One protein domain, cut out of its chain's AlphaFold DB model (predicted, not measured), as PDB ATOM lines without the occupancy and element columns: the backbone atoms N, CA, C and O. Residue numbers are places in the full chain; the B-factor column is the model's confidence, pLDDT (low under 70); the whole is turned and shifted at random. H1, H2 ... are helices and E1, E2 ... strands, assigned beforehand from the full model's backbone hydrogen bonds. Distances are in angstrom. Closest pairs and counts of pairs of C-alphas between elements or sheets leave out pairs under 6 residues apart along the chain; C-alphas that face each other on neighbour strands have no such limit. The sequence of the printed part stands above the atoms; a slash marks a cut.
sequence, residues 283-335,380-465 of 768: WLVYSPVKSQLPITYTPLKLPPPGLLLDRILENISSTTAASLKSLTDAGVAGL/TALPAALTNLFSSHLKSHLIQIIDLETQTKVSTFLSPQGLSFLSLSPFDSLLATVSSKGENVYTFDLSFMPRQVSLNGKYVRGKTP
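AT A GLANCE: This is residues 283 to 335 and 380 to 465 of the 768 residues of an uncharacterized protein of Geotrichum candidum (UniProt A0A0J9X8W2). Two small antiparallel sheets, E4-E5-E6-E7 and E1-E2-E3, stand partly face to face as a loose, incomplete barrel, with E1 coming near E4 and E3 near E7. H1 packs across E7 of the larger sheet, while H2, H3 and H4 gather loosely beyond one end of the sheets. The printed part has 139 residues, with four named helices and seven named strands in the order E1 H1 H2 H3 H4 E2 E3 E4 E5 E6 E7, a mixed class of helices and strands. The whole is compact, with a radius of gyration of the C-alphas of 15.2 A and spans of 48 by 35 by 28 A.

HOW THE PARTS SIT: Begin with E4, residues 421 to 424, E5, residues 430 to 434, E6, residues 440 to 445, and E7, residues 453 to 460: they form a meander, each strand the antiparallel neighbour of the one before, and their sheet is twisted, with C-alphas up to 4.3 A off its best plane. Look for N 432 and O 423 at 2.8 A between E4 and E5, N 433 and O 442 at 2.8 A between E5 and E6, and N 441 and O 459 at 2.8 A between E6 and E7. H1, residues 307 to 314, is on this sheet at a height of 9.5 A; its closest C-alphas to E7 are those of Ile 312 and Lys 458, 7.0 A apart. It runs across the strands, at 80 degrees to E7 on the local plane. Residues 300 to 301 pair parallel with residues 453 to 454 of E7. In the other sheet, E2, residues 398 to 403, is the inner strand between E1, residues 283 to 286, and E3, residues 408 to 414. Find N 286 and O 400 at 3.0 A, and N 399 and O 413 at 2.8 A. The closest C-alphas of E1 and E4 are those of Val 285 and Leu 424, 7.5 A apart. H4, residues 381 to 392, only grazes this sheet with its residues 387 to 391. H2, residues 318 to 330, is close to H4 but not clearly touching, with the C-alphas of Thr 320 and Leu 389 closest at 7.8 A; they run opposite ways at a shallow tilt of 28 degrees. H3, residues 332 to 335, is close to H2 but not clearly touching, with the C-alphas of Thr 328 and Leu 335 closest at 6.7 A. In H1, H2 and H4 every O i to N i+4 pair is within hydrogen-bond range; H3 is too short for such a pair.

IN THESE COORDINATES: Find C-alpha 283 at (30.234, -36.582, -29.904), where E1 begins. H2 runs 17.8 A from C-alpha 318 at (65.419, -44.580, -30.226), and H4 measures 16.0 A. E2 measures 16.7 A, E3 18.6 A and E6 16.8 A; E7, the longest strand, runs 21.0 A to C-alpha 460 at (55.280, -30.667, -23.568).

THE WHOLE: The C-alphas of Asp 329 and Glu 405 are the two farthest apart, at 48.2 A. Residues 336 to 379 are cut out, and C-alphas 335 and 380 stand 11.2 A apart across the cut. The link from E1 to H1, 20 residues, is long. The mean pLDDT of the printed part is 79.2; look for values under 70 at residues 291 to 293, 315 to 335 and 380 to 395.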
ATOM      1  N   TRP A 283      29.050 -35.797 -29.586       95.56
ATOM      2  CA  TRP A 283      30.234 -36.582 -29.904       95.56
ATOM      3  C   TRP A 283      30.693 -37.382 -28.697       95.56
ATOM      4  O   TRP A 283      30.910 -36.847 -27.612       95.56
ATOM      5  N   LEU A 284      30.892 -38.673 -28.926       96.00
ATOM      6  CA  LEU A 284      31.512 -39.588 -27.988       96.00
ATOM      7  C   LEU A 284      32.898 -39.961 -28.511       96.00
ATOM      8  O   LEU A 284      33.015 -40.478 -29.625       96.00
ATOM      9  N   VAL A 285      33.939 -39.766 -27.701       96.94
ATOM     10  CA  VAL A 285      35.296 -40.233 -28.004       96.94
ATOM     11  C   VAL A 285      35.772 -41.151 -26.905       96.94
ATOM     12  O   VAL A 285      35.686 -40.833 -25.728       96.94
ATOM     13  N   TYR A 286      36.298 -42.309 -27.276       97.19
ATOM     14  CA  TYR A 286      36.829 -43.242 -26.295       97.19
ATOM     15  C   TYR A 286      37.874 -44.166 -26.907       97.19
ATOM     16  O   TYR A 286      38.004 -44.279 -28.130       97.19
ATOM     17  N   SER A 287      38.616 -44.857 -26.047       96.31
ATOM     18  CA  SER A 287      39.500 -45.940 -26.457       96.31
ATOM     19  C   SER A 287      38.850 -47.294 -26.187       96.31
ATOM     20  O   SER A 287      38.689 -47.621 -25.016       96.31
ATOM     21  N   PRO A 288      38.460 -48.094 -27.195       95.12
ATOM     22  CA  PRO A 288      37.766 -49.367 -26.976       95.12
ATOM     23  C   PRO A 288      38.698 -50.498 -26.504       95.12
ATOM     24  O   PRO A 288      39.808 -50.640 -27.021       95.12
ATOM     25  N   VAL A 289      38.221 -51.362 -25.595       91.81
ATOM     26  CA  VAL A 289      38.957 -52.573 -25.143       91.81
ATOM     27  C   VAL A 289      39.070 -53.609 -26.258       91.81
ATOM     28  O   VAL A 289      40.131 -54.181 -26.505       91.81
ATOM     29  N   LYS A 290      37.954 -53.866 -26.945       83.94
ATOM     30  CA  LYS A 290      37.879 -54.838 -28.035       83.94
ATOM     31  C   LYS A 290      37.837 -54.100 -29.359       83.94
ATOM     32  O   LYS A 290      36.925 -53.324 -29.636       83.94
ATOM     33  N   SER A 291      38.817 -54.393 -30.200       68.50
ATOM     34  CA  SER A 291      38.841 -53.928 -31.577       68.50
ATOM     35  C   SER A 291      37.673 -54.601 -32.326       68.50
ATOM     36  O   SER A 291      37.715 -55.808 -32.572       68.50
ATOM     37  N   GLN A 292      36.602 -53.866 -32.642       65.94
ATOM     38  CA  GLN A 292      35.477 -54.404 -33.419       65.94
ATOM     39  C   GLN A 292      35.929 -54.622 -34.872       65.94
ATOM     40  O   GLN A 292      36.079 -53.661 -35.625       65.94
ATOM     41  N   LEU A 293      36.204 -55.869 -35.259       67.06
ATOM     42  CA  LEU A 293      36.660 -56.220 -36.607       67.06
ATOM     43  C   LEU A 293      35.484 -56.292 -37.603       67.06
ATOM     44  O   LEU A 293      34.427 -56.804 -37.233       67.06
ATOM     45  N   PRO A 294      35.670 -55.877 -38.874       70.19
ATOM     46  CA  PRO A 294      36.856 -55.229 -39.445       70.19
ATOM     47  C   PRO A 294      36.931 -53.723 -39.123       70.19
ATOM     48  O   PRO A 294      35.944 -52.990 -39.217       70.19
ATOM     49  N   ILE A 295      38.131 -53.242 -38.775       78.38
ATOM     50  CA  ILE A 295      38.378 -51.824 -38.473       78.38
ATOM     51  C   ILE A 295      38.865 -51.111 -39.729       78.38
ATOM     52  O   ILE A 295      39.980 -51.342 -40.192       78.38
ATOM     53  N   THR A 296      38.048 -50.193 -40.238       86.06
ATOM     54  CA  THR A 296      38.490 -49.181 -41.198       86.06
ATOM     55  C   THR A 296      39.126 -48.029 -40.430       86.06
ATOM     56  O   THR A 296      38.440 -47.342 -39.673       86.06
ATOM     57  N   TYR A 297      40.432 -47.836 -40.607       89.81
ATOM     58  CA  TYR A 297      41.152 -46.717 -40.006       89.81
ATOM     59  C   TYR A 297      40.934 -45.437 -40.811       89.81
ATOM     60  O   TYR A 297      41.073 -45.422 -42.035       89.81
ATOM     61  N   THR A 298      40.647 -44.354 -40.103       91.88
ATOM     62  CA  THR A 298      40.660 -43.000 -40.635       91.88
ATOM     63  C   THR A 298      42.112 -42.566 -40.860       91.88
ATOM     64  O   THR A 298      42.926 -42.665 -39.937       91.88
ATOM     65  N   PRO A 299      42.467 -42.085 -42.065       88.94
ATOM     66  CA  PRO A 299      43.809 -41.595 -42.355       88.94
ATOM     67  C   PRO A 299      44.252 -40.489 -41.387       88.94
ATOM     68  O   PRO A 299      43.539 -39.500 -41.202       88.94
ATOM     69  N   LEU A 300      45.449 -40.632 -40.812       87.88
ATOM     70  CA  LEU A 300      46.080 -39.602 -39.987       87.88
ATOM     71  C   LEU A 300      46.988 -38.722 -40.858       87.88
ATOM     72  O   LEU A 300      48.042 -39.162 -41.324       87.88
ATOM     73  N   LYS A 301      46.589 -37.468 -41.072       89.38
ATOM     74  CA  LYS A 301      47.395 -36.445 -41.736       89.38
ATOM     75  C   LYS A 301      48.390 -35.860 -40.738       89.38
ATOM     76  O   LYS A 301      48.011 -35.321 -39.699       89.38
ATOM     77  N   LEU A 302      49.670 -35.966 -41.063       85.81
ATOM     78  CA  LEU A 302      50.744 -35.370 -40.279       85.81
ATOM     79  C   LEU A 302      50.953 -33.902 -40.665       85.81
ATOM     80  O   LEU A 302      50.610 -33.513 -41.790       85.81
ATOM     81  N   PRO A 303      51.503 -33.086 -39.751       80.00
ATOM     82  CA  PRO A 303      51.850 -31.713 -40.071       80.00
ATOM     83  C   PRO A 303      52.907 -31.672 -41.183       80.00
ATOM     84  O   PRO A 303      53.662 -32.637 -41.350       80.00
ATOM     85  N   PRO A 304      52.968 -30.569 -41.951       76.94
ATOM     86  CA  PRO A 304      53.995 -30.399 -42.968       76.94
ATOM     87  C   PRO A 304      55.406 -30.476 -42.352       76.94
ATOM     88  O   PRO A 304      55.566 -30.271 -41.142       76.94
ATOM     89  N   PRO A 305      56.433 -30.748 -43.175       73.50
ATOM     90  CA  PRO A 305      57.821 -30.755 -42.728       73.50
ATOM     91  C   PRO A 305      58.179 -29.462 -41.992       73.50
ATOM     92  O   PRO A 305      57.873 -28.364 -42.459       73.50
ATOM     93  N   GLY A 306      58.828 -29.592 -40.839       78.31
ATOM     94  CA  GLY A 306      59.209 -28.468 -39.996       78.31
ATOM     95  C   GLY A 306      59.235 -28.839 -38.519       78.31
ATOM     96  O   GLY A 306      59.060 -29.999 -38.148       78.31
ATOM     97  N   LEU A 307      59.386 -27.823 -37.666       76.75
ATOM     98  CA  LEU A 307      59.637 -27.993 -36.231       76.75
ATOM     99  C   LEU A 307      58.613 -28.890 -35.528       76.75
ATOM    100  O   LEU A 307      58.973 -29.644 -34.631       76.75
ATOM    101  N   LEU A 308      57.335 -28.817 -35.906       78.19
ATOM    102  CA  LEU A 308      56.309 -29.647 -35.281       78.19
ATOM    103  C   LEU A 308      56.485 -31.127 -35.640       78.19
ATOM    104  O   LEU A 308      56.449 -31.971 -34.744       78.19
ATOM    105  N   LEU A 309      56.699 -31.437 -36.922       80.31
ATOM    106  CA  LEU A 309      56.957 -32.805 -37.360       80.31
ATOM    107  C   LEU A 309      58.244 -33.336 -36.727       80.31
ATOM    108  O   LEU A 309      58.231 -34.435 -36.180       80.31
ATOM    109  N   ASP A 310      59.310 -32.536 -36.722       78.44
ATOM    110  CA  ASP A 310      60.593 -32.906 -36.121       78.44
ATOM    111  C   ASP A 310      60.425 -33.238 -34.634       78.44
ATOM    112  O   ASP A 310      60.837 -34.307 -34.187       78.44
ATOM    113  N   ARG A 311      59.700 -32.396 -33.881       79.31
ATOM    114  CA  ARG A 311      59.360 -32.673 -32.476       79.31
ATOM    115  C   ARG A 311      58.544 -33.957 -32.334       79.31
ATOM    116  O   ARG A 311      58.729 -34.691 -31.364       79.31
ATOM    117  N   ILE A 312      57.582 -34.221 -33.217       79.31
ATOM    118  CA  ILE A 312      56.786 -35.457 -33.160       79.31
ATOM    119  C   ILE A 312      57.698 -36.671 -33.348       79.31
ATOM    120  O   ILE A 312      57.593 -37.618 -32.568       79.31
ATOM    121  N   LEU A 313      58.607 -36.614 -34.322       78.62
ATOM    122  CA  LEU A 313      59.546 -37.687 -34.640       78.62
ATOM    123  C   LEU A 313      60.612 -37.887 -33.550       78.62
ATOM    124  O   LEU A 313      60.965 -39.029 -33.274       78.62
ATOM    125  N   GLU A 314      61.068 -36.826 -32.881       74.31
ATOM    126  CA  GLU A 314      62.092 -36.885 -31.824       74.31
ATOM    127  C   GLU A 314      61.686 -37.777 -30.639       74.31
ATOM    128  O   GLU A 314      62.514 -38.488 -30.071       74.31
ATOM    129  N   ASN A 315      60.396 -37.798 -30.284       64.94
ATOM    130  CA  ASN A 315      59.922 -38.602 -29.153       64.94
ATOM    131  C   ASN A 315      59.525 -40.034 -29.546       64.94
ATOM    132  O   ASN A 315      59.138 -40.819 -28.674       64.94
ATOM    133  N   ILE A 316      59.565 -40.389 -30.830       66.69
ATOM    134  CA  ILE A 316      59.386 -41.773 -31.268       66.69
ATOM    135  C   ILE A 316      60.674 -42.516 -30.870       66.69
ATOM    136  O   ILE A 316      61.756 -42.121 -31.286       66.69
ATOM    137  N   SER A 317      60.568 -43.522 -29.985       54.19
ATOM    138  CA  SER A 317      61.702 -44.096 -29.222       54.19
ATOM    139  C   SER A 317      62.953 -44.360 -30.070       54.19
ATOM    140  O   SER A 317      62.824 -44.723 -31.230       54.19
ATOM    141  N   SER A 318      64.163 -44.297 -29.500       52.62
ATOM    142  CA  SER A 318      65.419 -44.580 -30.226       52.62
ATOM    143  C   SER A 318      65.432 -45.935 -30.953       52.62
ATOM    144  O   SER A 318      66.056 -46.072 -32.001       52.62
ATOM    145  N   THR A 319      64.699 -46.927 -30.437       49.78
ATOM    146  CA  THR A 319      64.523 -48.245 -31.073       49.78
ATOM    147  C   THR A 319      63.650 -48.141 -32.324       49.78
ATOM    148  O   THR A 319      63.943 -48.723 -33.362       49.78
ATOM    149  N   THR A 320      62.611 -47.319 -32.251       52.31
ATOM    150  CA  THR A 320      61.704 -47.006 -33.352       52.31
ATOM    151  C   THR A 320      62.346 -46.050 -34.361       52.31
ATOM    152  O   THR A 320      62.158 -46.221 -35.560       52.31
ATOM    153  N   ALA A 321      63.168 -45.107 -33.898       51.69
ATOM    154  CA  ALA A 321      64.038 -44.264 -34.702       51.69
ATOM    155  C   ALA A 321      65.099 -45.101 -35.427       51.69
ATOM    156  O   ALA A 321      65.444 -44.771 -36.548       51.69
ATOM    157  N   ALA A 322      65.571 -46.212 -34.847       46.41
ATOM    158  CA  ALA A 322      66.445 -47.172 -35.523       46.41
ATOM    159  C   ALA A 322      65.695 -48.010 -36.576       46.41
ATOM    160  O   ALA A 322      66.223 -48.227 -37.665       46.41
ATOM    161  N   SER A 323      64.445 -48.417 -36.319       50.75
ATOM    162  CA  SER A 323      63.586 -49.037 -37.344       50.75
ATOM    163  C   SER A 323      63.273 -48.062 -38.481       50.75
ATOM    164  O   SER A 323      63.400 -48.423 -39.649       50.75
ATOM    165  N   LEU A 324      62.963 -46.806 -38.146       52.84
ATOM    166  CA  LEU A 324      62.843 -45.681 -39.071       52.84
ATOM    167  C   LEU A 324      64.147 -45.416 -39.808       52.84
ATOM    168  O   LEU A 324      64.091 -45.183 -41.001       52.84
ATOM    169  N   LYS A 325      65.300 -45.512 -39.137       47.44
ATOM    170  CA  LYS A 325      66.624 -45.359 -39.741       47.44
ATOM    171  C   LYS A 325      66.880 -46.457 -40.768       47.44
ATOM    172  O   LYS A 325      67.327 -46.163 -41.868       47.44
ATOM    173  N   SER A 326      66.497 -47.700 -40.462       47.00
ATOM    174  CA  SER A 326      66.571 -48.816 -41.413       47.00
ATOM    175  C   SER A 326      65.587 -48.660 -42.585       47.00
ATOM    176  O   SER A 326      65.920 -49.002 -43.717       47.00
ATOM    177  N   LEU A 327      64.405 -48.067 -42.348       49.28
ATOM    178  CA  LEU A 327      63.437 -47.712 -43.393       49.28
ATOM    179  C   LEU A 327      63.909 -46.516 -44.228       49.28
ATOM    180  O   LEU A 327      63.693 -46.500 -45.437       49.28
ATOM    181  N   THR A 328      64.575 -45.532 -43.619       46.72
ATOM    182  CA  THR A 328      65.205 -44.426 -44.332       46.72
ATOM    183  C   THR A 328      66.397 -44.916 -45.116       46.72
ATOM    184  O   THR A 328      66.506 -44.484 -46.243       46.72
ATOM    185  N   ASP A 329      67.220 -45.842 -44.619       43.69
ATOM    186  CA  ASP A 329      68.354 -46.402 -45.368       43.69
ATOM    187  C   ASP A 329      67.882 -47.257 -46.561       43.69
ATOM    188  O   ASP A 329      68.544 -47.283 -47.599       43.69
ATOM    189  N   ALA A 330      66.692 -47.867 -46.477       43.88
ATOM    190  CA  ALA A 330      66.042 -48.546 -47.601       43.88
ATOM    191  C   ALA A 330      65.256 -47.596 -48.541       43.88
ATOM    192  O   ALA A 330      65.076 -47.907 -49.715       43.88
ATOM    193  N   GLY A 331      64.799 -46.434 -48.056       45.25
ATOM    194  CA  GLY A 331      63.883 -45.507 -48.745       45.25
ATOM    195  C   GLY A 331      64.366 -44.052 -48.811       45.25
ATOM    196  O   GLY A 331      63.545 -43.130 -48.847       45.25
ATOM    197  N   VAL A 332      65.688 -43.837 -48.816       45.50
ATOM    198  CA  VAL A 332      66.373 -42.547 -48.581       45.50
ATOM    199  C   VAL A 332      65.837 -41.406 -49.451       45.50
ATOM    200  O   VAL A 332      65.798 -40.265 -49.001       45.50
ATOM    201  N   ALA A 333      65.393 -41.679 -50.677       50.56
ATOM    202  CA  ALA A 333      64.973 -40.635 -51.608       50.56
ATOM    203  C   ALA A 333      63.659 -39.943 -51.200       50.56
ATOM    204  O   ALA A 333      63.592 -38.723 -51.245       50.56
ATOM    205  N   GLY A 334      62.630 -40.679 -50.759       50.09
ATOM    206  CA  GLY A 334      61.303 -40.102 -50.490       50.09
ATOM    207  C   GLY A 334      61.227 -39.317 -49.178       50.09
ATOM    208  O   GLY A 334      60.662 -38.227 -49.135       50.09
ATOM    209  N   LEU A 335      61.855 -39.841 -48.120       49.44
ATOM    210  CA  LEU A 335      61.888 -39.188 -46.807       49.44
ATOM    211  C   LEU A 335      62.847 -37.993 -46.805       49.44
ATOM    212  O   LEU A 335      62.507 -36.959 -46.240       49.44
ATOM    213  N   THR A 380      53.076 -41.391 -51.233       44.09
ATOM    214  CA  THR A 380      51.879 -42.133 -50.791       44.09
ATOM    215  C   THR A 380      52.194 -43.288 -49.835       44.09
ATOM    216  O   THR A 380      51.326 -43.690 -49.062       44.09
ATOM    217  N   ALA A 381      53.429 -43.804 -49.827       47.09
ATOM    218  CA  ALA A 381      53.846 -44.885 -48.930       47.09
ATOM    219  C   ALA A 381      54.257 -44.394 -47.528       47.09
ATOM    220  O   ALA A 381      54.188 -45.162 -46.568       47.09
ATOM    221  N   LEU A 382      54.654 -43.122 -47.386       51.28
ATOM    222  CA  LEU A 382      55.093 -42.553 -46.107       51.28
ATOM    223  C   LEU A 382      53.978 -42.476 -45.051       51.28
ATOM    224  O   LEU A 382      54.209 -42.929 -43.928       51.28
ATOM    225  N   PRO A 383      52.767 -41.975 -45.374       52.19
ATOM    226  CA  PRO A 383      51.653 -41.977 -44.431       52.19
ATOM    227  C   PRO A 383      51.294 -43.396 -43.990       52.19
ATOM    228  O   PRO A 383      51.029 -43.616 -42.814       52.19
ATOM    229  N   ALA A 384      51.365 -44.381 -44.895       55.09
ATOM    230  CA  ALA A 384      51.132 -45.785 -44.564       55.09
ATOM    231  C   ALA A 384      52.230 -46.362 -43.649       55.09
ATOM    232  O   ALA A 384      51.920 -47.059 -42.686       55.09
ATOM    233  N   ALA A 385      53.505 -46.041 -43.892       55.91
ATOM    234  CA  ALA A 385      54.622 -46.454 -43.041       55.91
ATOM    235  C   ALA A 385      54.568 -45.806 -41.645       55.91
ATOM    236  O   ALA A 385      54.820 -46.480 -40.650       55.91
ATOM    237  N   LEU A 386      54.184 -44.529 -41.559       57.91
ATOM    238  CA  LEU A 386      54.007 -43.815 -40.293       57.91
ATOM    239  C   LEU A 386      52.763 -44.297 -39.537       57.91
ATOM    240  O   LEU A 386      52.823 -44.495 -38.328       57.91
ATOM    241  N   THR A 387      51.675 -44.606 -40.244       56.47
ATOM    242  CA  THR A 387      50.511 -45.288 -39.656       56.47
ATOM    243  C   THR A 387      50.932 -46.639 -39.078       56.47
ATOM    244  O   THR A 387      50.630 -46.926 -37.928       56.47
ATOM    245  N   ASN A 388      51.734 -47.423 -39.806       56.50
ATOM    246  CA  ASN A 388      52.289 -48.683 -39.300       56.50
ATOM    247  C   ASN A 388      53.258 -48.491 -38.120       56.50
ATOM    248  O   ASN A 388      53.363 -49.371 -37.269       56.50
ATOM    249  N   LEU A 389      53.952 -47.356 -38.022       59.91
ATOM    250  CA  LEU A 389      54.788 -47.015 -36.865       59.91
ATOM    251  C   LEU A 389      53.955 -46.769 -35.614       59.91
ATOM    252  O   LEU A 389      54.284 -47.296 -34.552       59.91
ATOM    253  N   PHE A 390      52.846 -46.046 -35.751       60.97
ATOM    254  CA  PHE A 390      51.896 -45.894 -34.657       60.97
ATOM    255  C   PHE A 390      51.193 -47.224 -34.334       60.97
ATOM    256  O   PHE A 390      50.960 -47.503 -33.164       60.97
ATOM    257  N   SER A 391      50.950 -48.098 -35.315       54.84
ATOM    258  CA  SER A 391      50.367 -49.436 -35.098       54.84
ATOM    259  C   SER A 391      51.326 -50.469 -34.495       54.84
ATOM    260  O   SER A 391      50.882 -51.379 -33.806       54.84
ATOM    261  N   SER A 392      52.633 -50.377 -34.763       46.84
ATOM    262  CA  SER A 392      53.632 -51.376 -34.331       46.84
ATOM    263  C   SER A 392      54.102 -51.190 -32.890       46.84
ATOM    264  O   SER A 392      54.687 -52.100 -32.300       46.84
ATOM    265  N   HIS A 393      53.820 -50.034 -32.291       51.03
ATOM    266  CA  HIS A 393      54.046 -49.842 -30.873       51.03
ATOM    267  C   HIS A 393      52.953 -50.598 -30.108       51.03
ATOM    268  O   HIS A 393      51.799 -50.187 -30.120       51.03
ATOM    269  N   LEU A 394      53.325 -51.658 -29.381       51.50
ATOM    270  CA  LEU A 394      52.460 -52.505 -28.529       51.50
ATOM    271  C   LEU A 394      51.682 -51.749 -27.417       51.50
ATOM    272  O   LEU A 394      51.162 -52.360 -26.491       51.50
ATOM    273  N   LYS A 395      51.656 -50.413 -27.453       64.12
ATOM    274  CA  LYS A 395      51.014 -49.524 -26.479       64.12
ATOM    275  C   LYS A 395      50.189 -48.406 -27.124       64.12
ATOM    276  O   LYS A 395      49.682 -47.561 -26.385       64.12
ATOM    277  N   SER A 396      50.087 -48.325 -28.456       74.50
ATOM    278  CA  SER A 396      49.191 -47.345 -29.070       74.50
ATOM    279  C   SER A 396      47.748 -47.736 -28.782       74.50
ATOM    280  O   SER A 396      47.362 -48.899 -28.871       74.50
ATOM    281  N   HIS A 397      46.969 -46.755 -28.348       87.06
ATOM    282  CA  HIS A 397      45.563 -46.959 -28.068       87.06
ATOM    283  C   HIS A 397      44.771 -46.564 -29.304       87.06
ATOM    284  O   HIS A 397      45.033 -45.532 -29.933       87.06
ATOM    285  N   LEU A 398      43.803 -47.408 -29.649       92.56
ATOM    286  CA  LEU A 398      42.782 -47.059 -30.620       92.56
ATOM    287  C   LEU A 398      41.921 -45.952 -30.024       92.56
ATOM    288  O   LEU A 398      41.538 -46.045 -28.862       92.56
ATOM    289  N   ILE A 399      41.631 -44.927 -30.809       95.56
ATOM    290  CA  ILE A 399      40.680 -43.869 -30.493       95.56
ATOM    291  C   ILE A 399      39.533 -44.016 -31.478       95.56
ATOM    292  O   ILE A 399      39.751 -44.068 -32.690       95.56
ATOM    293  N   GLN A 400      38.317 -44.100 -30.954       96.06
ATOM    294  CA  GLN A 400      37.095 -44.219 -31.729       96.06
ATOM    295  C   GLN A 400      36.171 -43.048 -31.418       96.06
ATOM    296  O   GLN A 400      35.974 -42.697 -30.258       96.06
ATOM    297  N   ILE A 401      35.600 -42.475 -32.477       96.75
ATOM    298  CA  ILE A 401      34.665 -41.353 -32.408       96.75
ATOM    299  C   ILE A 401      33.313 -41.829 -32.924       96.75
ATOM    300  O   ILE A 401      33.222 -42.364 -34.037       96.75
ATOM    301  N   ILE A 402      32.280 -41.656 -32.110       95.75
ATOM    302  CA  ILE A 402      30.896 -42.007 -32.420       95.75
ATOM    303  C   ILE A 402      30.056 -40.737 -32.377       95.75
ATOM    304  O   ILE A 402      30.178 -39.924 -31.461       95.75
ATOM    305  N   ASP A 403      29.199 -40.586 -33.373       95.12
ATOM    306  CA  ASP A 403      28.127 -39.605 -33.350       95.12
ATOM    307  C   ASP A 403      26.909 -40.216 -32.652       95.12
ATOM    308  O   ASP A 403      26.375 -41.229 -33.103       95.12
ATOM    309  N   LEU A 404      26.487 -39.624 -31.537       93.19
ATOM    310  CA  LEU A 404      25.417 -40.147 -30.692       93.19
ATOM    311  C   LEU A 404      24.028 -39.993 -31.309       93.19
ATOM    312  O   LEU A 404      23.170 -40.837 -31.059       93.19
ATOM    313  N   GLU A 405      23.805 -38.962 -32.126       91.56
ATOM    314  CA  GLU A 405      22.506 -38.757 -32.777       91.56
ATOM    315  C   GLU A 405      22.249 -39.830 -33.834       91.56
ATOM    316  O   GLU A 405      21.173 -40.423 -33.885       91.56
ATOM    317  N   THR A 406      23.252 -40.108 -34.670       92.50
ATOM    318  CA  THR A 406      23.147 -41.142 -35.710       92.50
ATOM    319  C   THR A 406      23.498 -42.534 -35.193       92.50
ATOM    320  O   THR A 406      23.238 -43.523 -35.874       92.50
ATOM    321  N   GLN A 407      24.097 -42.626 -34.001       92.56
ATOM    322  CA  GLN A 407      24.666 -43.845 -33.417       92.56
ATOM    323  C   GLN A 407      25.696 -44.519 -34.336       92.56
ATOM    324  O   GLN A 407      25.895 -45.735 -34.293       92.56
ATOM    325  N   THR A 408      26.366 -43.734 -35.184       92.62
ATOM    326  CA  THR A 408      27.326 -44.253 -36.158       92.62
ATOM    327  C   THR A 408      28.761 -43.990 -35.734       92.62
ATOM    328  O   THR A 408      29.124 -42.928 -35.227       92.62
ATOM    329  N   LYS A 409      29.619 -44.984 -35.971       93.75
ATOM    330  CA  LYS A 409      31.065 -44.818 -35.850       93.75
ATOM    331  C   LYS A 409      31.555 -43.924 -36.987       93.75
ATOM    332  O   LYS A 409      31.487 -44.324 -38.147       93.75
ATOM    333  N   VAL A 410      32.092 -42.759 -36.640       95.00
ATOM    334  CA  VAL A 410      32.552 -41.760 -37.611       95.00
ATOM    335  C   VAL A 410      34.033 -41.929 -37.913       95.00
ATOM    336  O   VAL A 410      34.420 -42.013 -39.073       95.00
ATOM    337  N   SER A 411      34.878 -42.004 -36.887       94.94
ATOM    338  CA  SER A 411      36.332 -42.019 -37.069       94.94
ATOM    339  C   SER A 411      37.000 -43.046 -36.170       94.94
ATOM    340  O   SER A 411      36.506 -43.382 -35.090       94.94
ATOM    341  N   THR A 412      38.117 -43.598 -36.633       94.62
ATOM    342  CA  THR A 412      38.933 -44.531 -35.853       94.62
ATOM    343  C   THR A 412      40.400 -44.382 -36.223       94.62
ATOM    344  O   THR A 412      40.774 -44.623 -37.363       94.62
ATOM    345  N   PHE A 413      41.251 -44.007 -35.275       93.00
ATOM    346  CA  PHE A 413      42.684 -43.810 -35.516       93.00
ATOM    347  C   PHE A 413      43.504 -44.155 -34.269       93.00
ATOM    348  O   PHE A 413      42.948 -44.484 -33.225       93.00
ATOM    349  N   LEU A 414      44.832 -44.137 -34.378       90.62
ATOM    350  CA  LEU A 414      45.736 -44.515 -33.289       90.62
ATOM    351  C   LEU A 414      46.393 -43.292 -32.649       90.62
ATOM    352  O   LEU A 414      46.854 -42.385 -33.342       90.62
ATOM    353  N   SER A 415      46.502 -43.314 -31.320       89.44
ATOM    354  CA  SER A 415      47.276 -42.329 -30.561       89.44
ATOM    355  C   SER A 415      48.791 -42.490 -30.813       89.44
ATOM    356  O   SER A 415      49.272 -43.629 -30.777       89.44
ATOM    357  N   PRO A 416      49.578 -41.402 -30.928       83.19
ATOM    358  CA  PRO A 416      51.022 -41.481 -31.148       83.19
ATOM    359  C   PRO A 416      51.851 -42.151 -30.037       83.19
ATOM    360  O   PRO A 416      52.820 -42.841 -30.348       83.19
ATOM    361  N   GLN A 417      51.530 -41.940 -28.750       81.88
ATOM    362  CA  GLN A 417      52.401 -42.324 -27.614       81.88
ATOM    363  C   GLN A 417      51.665 -42.966 -26.438       81.88
ATOM    364  O   GLN A 417      51.790 -42.551 -25.277       81.88
ATOM    365  N   GLY A 418      50.876 -43.995 -26.741       85.31
ATOM    366  CA  GLY A 418      49.891 -44.504 -25.792       85.31
ATOM    367  C   GLY A 418      48.977 -43.394 -25.279       85.31
ATOM    368  O   GLY A 418      49.043 -42.249 -25.732       85.31
ATOM    369  N   LEU A 419      48.109 -43.738 -24.340       92.44
ATOM    370  CA  LEU A 419      47.041 -42.843 -23.934       92.44
ATOM    371  C   LEU A 419      46.824 -42.957 -22.428       92.44
ATOM    372  O   LEU A 419      46.685 -44.060 -21.908       92.44
ATOM    373  N   SER A 420      46.867 -41.826 -21.727       94.44
ATOM    374  CA  SER A 420      46.493 -41.738 -20.306       94.44
ATOM    375  C   SER A 420      45.229 -40.913 -20.084       94.44
ATOM    376  O   SER A 420      44.541 -41.130 -19.091       94.44
ATOM    377  N   PHE A 421      44.925 -40.000 -21.007       96.12
ATOM    378  CA  PHE A 421      43.768 -39.117 -20.957       96.12
ATOM    379  C   PHE A 421      43.432 -38.632 -22.371       96.12
ATOM    380  O   PHE A 421      44.319 -38.553 -23.229       96.12
ATOM    381  N   LEU A 422      42.172 -38.298 -22.621       96.50
ATOM    382  CA  LEU A 422      41.722 -37.653 -23.851       96.50
ATOM    383  C   LEU A 422      40.604 -36.670 -23.514       96.50
ATOM    384  O   LEU A 422      39.883 -36.899 -22.549       96.50
ATOM    385  N   SER A 423      40.482 -35.595 -24.285       96.38
ATOM    386  CA  SER A 423      39.391 -34.637 -24.125       96.38
ATOM    387  C   SER A 423      39.037 -33.963 -25.446       96.38
ATOM    388  O   SER A 423      39.928 -33.603 -26.216       96.38
ATOM    389  N   LEU A 424      37.744 -33.818 -25.715       95.69
ATOM    390  CA  LEU A 424      37.173 -33.039 -26.799       95.69
ATOM    391  C   LEU A 424      36.968 -31.588 -26.371       95.69
ATOM    392  O   LEU A 424      36.455 -31.313 -25.291       95.69
ATOM    393  N   SER A 425      37.296 -30.670 -27.271       94.38
ATOM    394  CA  SER A 425      36.958 -29.262 -27.100       94.38
ATOM    395  C   SER A 425      35.441 -29.050 -27.217       94.38
ATOM    396  O   SER A 425      34.823 -29.591 -28.138       94.38
ATOM    397  N   PRO A 426      34.818 -28.260 -26.325       90.44
ATOM    398  CA  PRO A 426      33.418 -27.859 -26.456       90.44
ATOM    399  C   PRO A 426      33.203 -26.703 -27.438       90.44
ATOM    400  O   PRO A 426      32.061 -26.402 -27.785       90.44
ATOM    401  N   PHE A 427      34.276 -26.060 -27.903       88.00
ATOM    402  CA  PHE A 427      34.202 -24.851 -28.726       88.00
ATOM    403  C   PHE A 427      34.516 -25.108 -30.200       88.00
ATOM    404  O   PHE A 427      34.057 -24.371 -31.073       88.00
ATOM    405  N   ASP A 428      35.298 -26.145 -30.497       86.56
ATOM    406  CA  ASP A 428      35.737 -26.467 -31.850       86.56
ATOM    407  C   ASP A 428      35.958 -27.974 -32.063       86.56
ATOM    408  O   ASP A 428      35.827 -28.796 -31.162       86.56
ATOM    409  N   SER A 429      36.278 -28.360 -33.300       92.44
ATOM    410  CA  SER A 429      36.499 -29.758 -33.695       92.44
ATOM    411  C   SER A 429      37.884 -30.274 -33.278       92.44
ATOM    412  O   SER A 429      38.564 -30.929 -34.073       92.44
ATOM    413  N   LEU A 430      38.342 -29.952 -32.067       94.50
ATOM    414  CA  LEU A 430      39.627 -30.411 -31.548       94.50
ATOM    415  C   LEU A 430      39.487 -31.566 -30.563       94.50
ATOM    416  O   LEU A 430      38.579 -31.626 -29.740       94.50
ATOM    417  N   LEU A 431      40.470 -32.458 -30.621       96.56
ATOM    418  CA  LEU A 431      40.698 -33.496 -29.627       96.56
ATOM    419  C   LEU A 431      42.107 -33.358 -29.063       96.56
ATOM    420  O   LEU A 431      43.077 -33.414 -29.817       96.56
ATOM    421  N   ALA A 432      42.235 -33.263 -27.747       96.88
ATOM    422  CA  ALA A 432      43.495 -33.443 -27.047       96.88
ATOM    423  C   ALA A 432      43.651 -34.901 -26.604       96.88
ATOM    424  O   ALA A 432      42.720 -35.537 -26.116       96.88
ATOM    425  N   THR A 433      44.860 -35.435 -26.737       96.38
ATOM    426  CA  THR A 433      45.244 -36.725 -26.158       96.38
ATOM    427  C   THR A 433      46.526 -36.563 -25.372       96.38
ATOM    428  O   THR A 433      47.429 -35.832 -25.781       96.38
ATOM    429  N   VAL A 434      46.626 -37.279 -24.266       95.56
ATOM    430  CA  VAL A 434      47.774 -37.229 -23.373       95.56
ATOM    431  C   VAL A 434      48.518 -38.550 -23.450       95.56
ATOM    432  O   VAL A 434      47.919 -39.621 -23.333       95.56
ATOM    433  N   SER A 435      49.842 -38.486 -23.611       92.81
ATOM    434  CA  SER A 435      50.685 -39.681 -23.637       92.81
ATOM    435  C   SER A 435      50.530 -40.509 -22.361       92.81
ATOM    436  O   SER A 435      50.198 -39.990 -21.297       92.81
ATOM    437  N   SER A 436      50.833 -41.805 -22.424       90.06
ATOM    438  CA  SER A 436      50.736 -42.711 -21.259       90.06
ATOM    439  C   SER A 436      51.504 -42.248 -20.005       90.06
ATOM    440  O   SER A 436      51.164 -42.658 -18.901       90.06
ATOM    441  N   LYS A 437      52.524 -41.390 -20.162       90.50
ATOM    442  CA  LYS A 437      53.312 -40.799 -19.064       90.50
ATOM    443  C   LYS A 437      52.849 -39.400 -18.624       90.50
ATOM    444  O   LYS A 437      53.407 -38.856 -17.675       90.50
ATOM    445  N   GLY A 438      51.914 -38.784 -19.349       91.19
ATOM    446  CA  GLY A 438      51.458 -37.409 -19.108       91.19
ATOM    447  C   GLY A 438      52.513 -36.323 -19.319       91.19
ATOM    448  O   GLY A 438      52.473 -35.264 -18.695       91.19
ATOM    449  N   GLU A 439      53.483 -36.589 -20.192       89.88
ATOM    450  CA  GLU A 439      54.544 -35.637 -20.550       89.88
ATOM    451  C   GLU A 439      54.176 -34.820 -21.791       89.88
ATOM    452  O   GLU A 439      54.497 -33.636 -21.872       89.88
ATOM    453  N   ASN A 440      53.501 -35.457 -22.753       91.06
ATOM    454  CA  ASN A 440      53.164 -34.871 -24.044       91.06
ATOM    455  C   ASN A 440      51.650 -34.838 -24.223       91.06
ATOM    456  O   ASN A 440      50.978 -35.839 -23.960       91.06
ATOM    457  N   VAL A 441      51.151 -33.724 -24.746       93.81
ATOM    458  CA  VAL A 441      49.782 -33.584 -25.238       93.81
ATOM    459  C   VAL A 441      49.809 -33.386 -26.738       93.81
ATOM    460  O   VAL A 441      50.581 -32.579 -27.252       93.81
ATOM    461  N   TYR A 442      48.973 -34.136 -27.439       93.69
ATOM    462  CA  TYR A 442      48.786 -34.047 -28.878       93.69
ATOM    463  C   TYR A 442      47.389 -33.529 -29.162       93.69
ATOM    464  O   TYR A 442      46.433 -34.074 -28.612       93.69
ATOM    465  N   THR A 443      47.269 -32.524 -30.025       95.31
ATOM    466  CA  THR A 443      45.970 -32.013 -30.471       95.31
ATOM    467  C   THR A 443      45.692 -32.429 -31.908       95.31
ATOM    468  O   THR A 443      46.559 -32.326 -32.781       95.31
ATOM    469  N   PHE A 444      44.478 -32.902 -32.160       95.19
ATOM    470  CA  PHE A 444      44.009 -33.342 -33.466       95.19
ATOM    471  C   PHE A 444      42.869 -32.456 -33.939       95.19
ATOM    472  O   PHE A 444      41.945 -32.186 -33.180       95.19
ATOM    473  N   ASP A 445      42.927 -32.056 -35.202       94.50
ATOM    474  CA  ASP A 445      41.823 -31.434 -35.915       94.50
ATOM    475  C   ASP A 445      40.943 -32.516 -36.551       94.50
ATOM    476  O   ASP A 445      41.393 -33.332 -37.370       94.50
ATOM    477  N   LEU A 446      39.682 -32.508 -36.130       95.44
ATOM    478  CA  LEU A 446      38.638 -33.446 -36.504       95.44
ATOM    479  C   LEU A 446      37.707 -32.903 -37.606       95.44
ATOM    480  O   LEU A 446      36.803 -33.611 -38.049       95.44
ATOM    481  N   SER A 447      37.930 -31.682 -38.104       93.94
ATOM    482  CA  SER A 447      37.028 -30.997 -39.049       93.94
ATOM    483  C   SER A 447      36.834 -31.727 -40.384       93.94
ATOM    484  O   SER A 447      35.872 -31.475 -41.104       93.94
ATOM    485  N   PHE A 448      37.740 -32.646 -40.732       92.62
ATOM    486  CA  PHE A 448      37.708 -33.404 -41.986       92.62
ATOM    487  C   PHE A 448      37.326 -34.881 -41.803       92.62
ATOM    488  O   PHE A 448      37.506 -35.687 -42.724       92.62
ATOM    489  N   MET A 449      36.801 -35.265 -40.639       93.25
ATOM    490  CA  MET A 449      36.259 -36.608 -40.439       93.25
ATOM    491  C   MET A 449      35.051 -36.870 -41.361       93.25
ATOM    492  O   MET A 449      34.321 -35.944 -41.704       93.25
ATOM    493  N   PRO A 450      34.820 -38.122 -41.797       93.50
ATOM    494  CA  PRO A 450      35.627 -39.319 -41.547       93.50
ATOM    495  C   PRO A 450      36.816 -39.465 -42.514       93.50
ATOM    496  O   PRO A 450      37.521 -40.471 -42.469       93.50
ATOM    497  N   ARG A 451      37.027 -38.503 -43.427       91.88
ATOM    498  CA  ARG A 451      38.011 -38.612 -44.517       91.88
ATOM    499  C   ARG A 451      39.446 -38.602 -44.009       91.88
ATOM    500  O   ARG A 451      40.278 -39.327 -44.544       91.88
ATOM    501  N   GLN A 452      39.732 -37.775 -43.010       91.81
ATOM    502  CA  GLN A 452      41.038 -37.700 -42.365       91.81
ATOM    503  C   GLN A 452      40.921 -37.071 -40.973       91.81
ATOM    504  O   GLN A 452      40.000 -36.302 -40.702       91.81
ATOM    505  N   VAL A 453      41.905 -37.351 -40.127       93.81
ATOM    506  CA  VAL A 453      42.178 -36.634 -38.876       93.81
ATOM    507  C   VAL A 453      43.557 -36.006 -39.007       93.81
ATOM    508  O   VAL A 453      44.464 -36.665 -39.508       93.81
ATOM    509  N   SER A 454      43.741 -34.751 -38.596       92.31
ATOM    510  CA  SER A 454      45.036 -34.066 -38.746       92.31
ATOM    511  C   SER A 454      45.694 -33.826 -37.396       92.31
ATOM    512  O   SER A 454      45.086 -33.226 -36.521       92.31
ATOM    513  N   LEU A 455      46.943 -34.250 -37.215       90.38
ATOM    514  CA  LEU A 455      47.719 -33.917 -36.019       90.38
ATOM    515  C   LEU A 455      48.207 -32.461 -36.122       90.38
ATOM    516  O   LEU A 455      49.062 -32.158 -36.953       90.38
ATOM    517  N   ASN A 456      47.649 -31.570 -35.300       89.62
ATOM    518  CA  ASN A 456      47.844 -30.118 -35.394       89.62
ATOM    519  C   ASN A 456      48.834 -29.570 -34.351       89.62
ATOM    520  O   ASN A 456      49.478 -28.549 -34.575       89.62
ATOM    521  N   GLY A 457      49.007 -30.251 -33.216       89.25
ATOM    522  CA  GLY A 457      49.876 -29.750 -32.154       89.25
ATOM    523  C   GLY A 457      50.522 -30.840 -31.315       89.25
ATOM    524  O   GLY A 457      50.012 -31.953 -31.185       89.25
ATOM    525  N   LYS A 458      51.673 -30.486 -30.738       90.69
ATOM    526  CA  LYS A 458      52.378 -31.251 -29.710       90.69
ATOM    527  C   LYS A 458      52.888 -30.280 -28.651       90.69
ATOM    528  O   LYS A 458      53.715 -29.417 -28.947       90.69
ATOM    529  N   TYR A 459      52.445 -30.487 -27.422       91.12
ATOM    530  CA  TYR A 459      52.757 -29.664 -26.264       91.12
ATOM    531  C   TYR A 459      53.467 -30.522 -25.225       91.12
ATOM    532  O   TYR A 459      53.089 -31.671 -24.996       91.12
ATOM    533  N   VAL A 460      54.521 -29.982 -24.618       89.75
ATOM    534  CA  VAL A 460      55.280 -30.667 -23.568       89.75
ATOM    535  C   VAL A 460      54.870 -30.059 -22.237       89.75
ATOM    536  O   VAL A 460      55.163 -28.896 -21.975       89.75
ATOM    537  N   ARG A 461      54.204 -30.848 -21.391       87.94
ATOM    538  CA  ARG A 461      53.785 -30.421 -20.049       87.94
ATOM    539  C   ARG A 461      54.987 -30.179 -19.142       87.94
ATOM    540  O   ARG A 461      55.050 -29.195 -18.410       87.94
ATOM    541  N   GLY A 462      55.957 -31.087 -19.190       83.88
ATOM    542  CA  GLY A 462      57.178 -31.013 -18.399       83.88
ATOM    543  C   GLY A 462      58.073 -32.230 -18.612       83.88
ATOM    544  O   GLY A 462      57.689 -33.191 -19.271       83.88
ATOM    545  N   LYS A 463      59.276 -32.187 -18.031       81.81
ATOM    546  CA  LYS A 463      60.280 -33.266 -18.142       81.81
ATOM    547  C   LYS A 463      59.982 -34.480 -17.262       81.81
ATOM    548  O   LYS A 463      60.580 -35.531 -17.449       81.81
ATOM    549  N   THR A 464      59.131 -34.312 -16.256       86.12
ATOM    550  CA  THR A 464      58.776 -35.375 -15.315       86.12
ATOM    551  C   THR A 464      57.424 -35.958 -15.717       86.12
ATOM    552  O   THR A 464      56.508 -35.176 -15.978       86.12
ATOM    553  N   PRO A 465      57.250 -37.288 -15.720       89.12
ATOM    554  CA  PRO A 465      55.931 -37.896 -15.839       89.12
ATOM    555  C   PRO A 465      54.960 -37.343 -14.791       89.12
ATOM    556  O   PRO A 465      55.355 -37.082 -13.653       89.12
TER     557      PRO A 465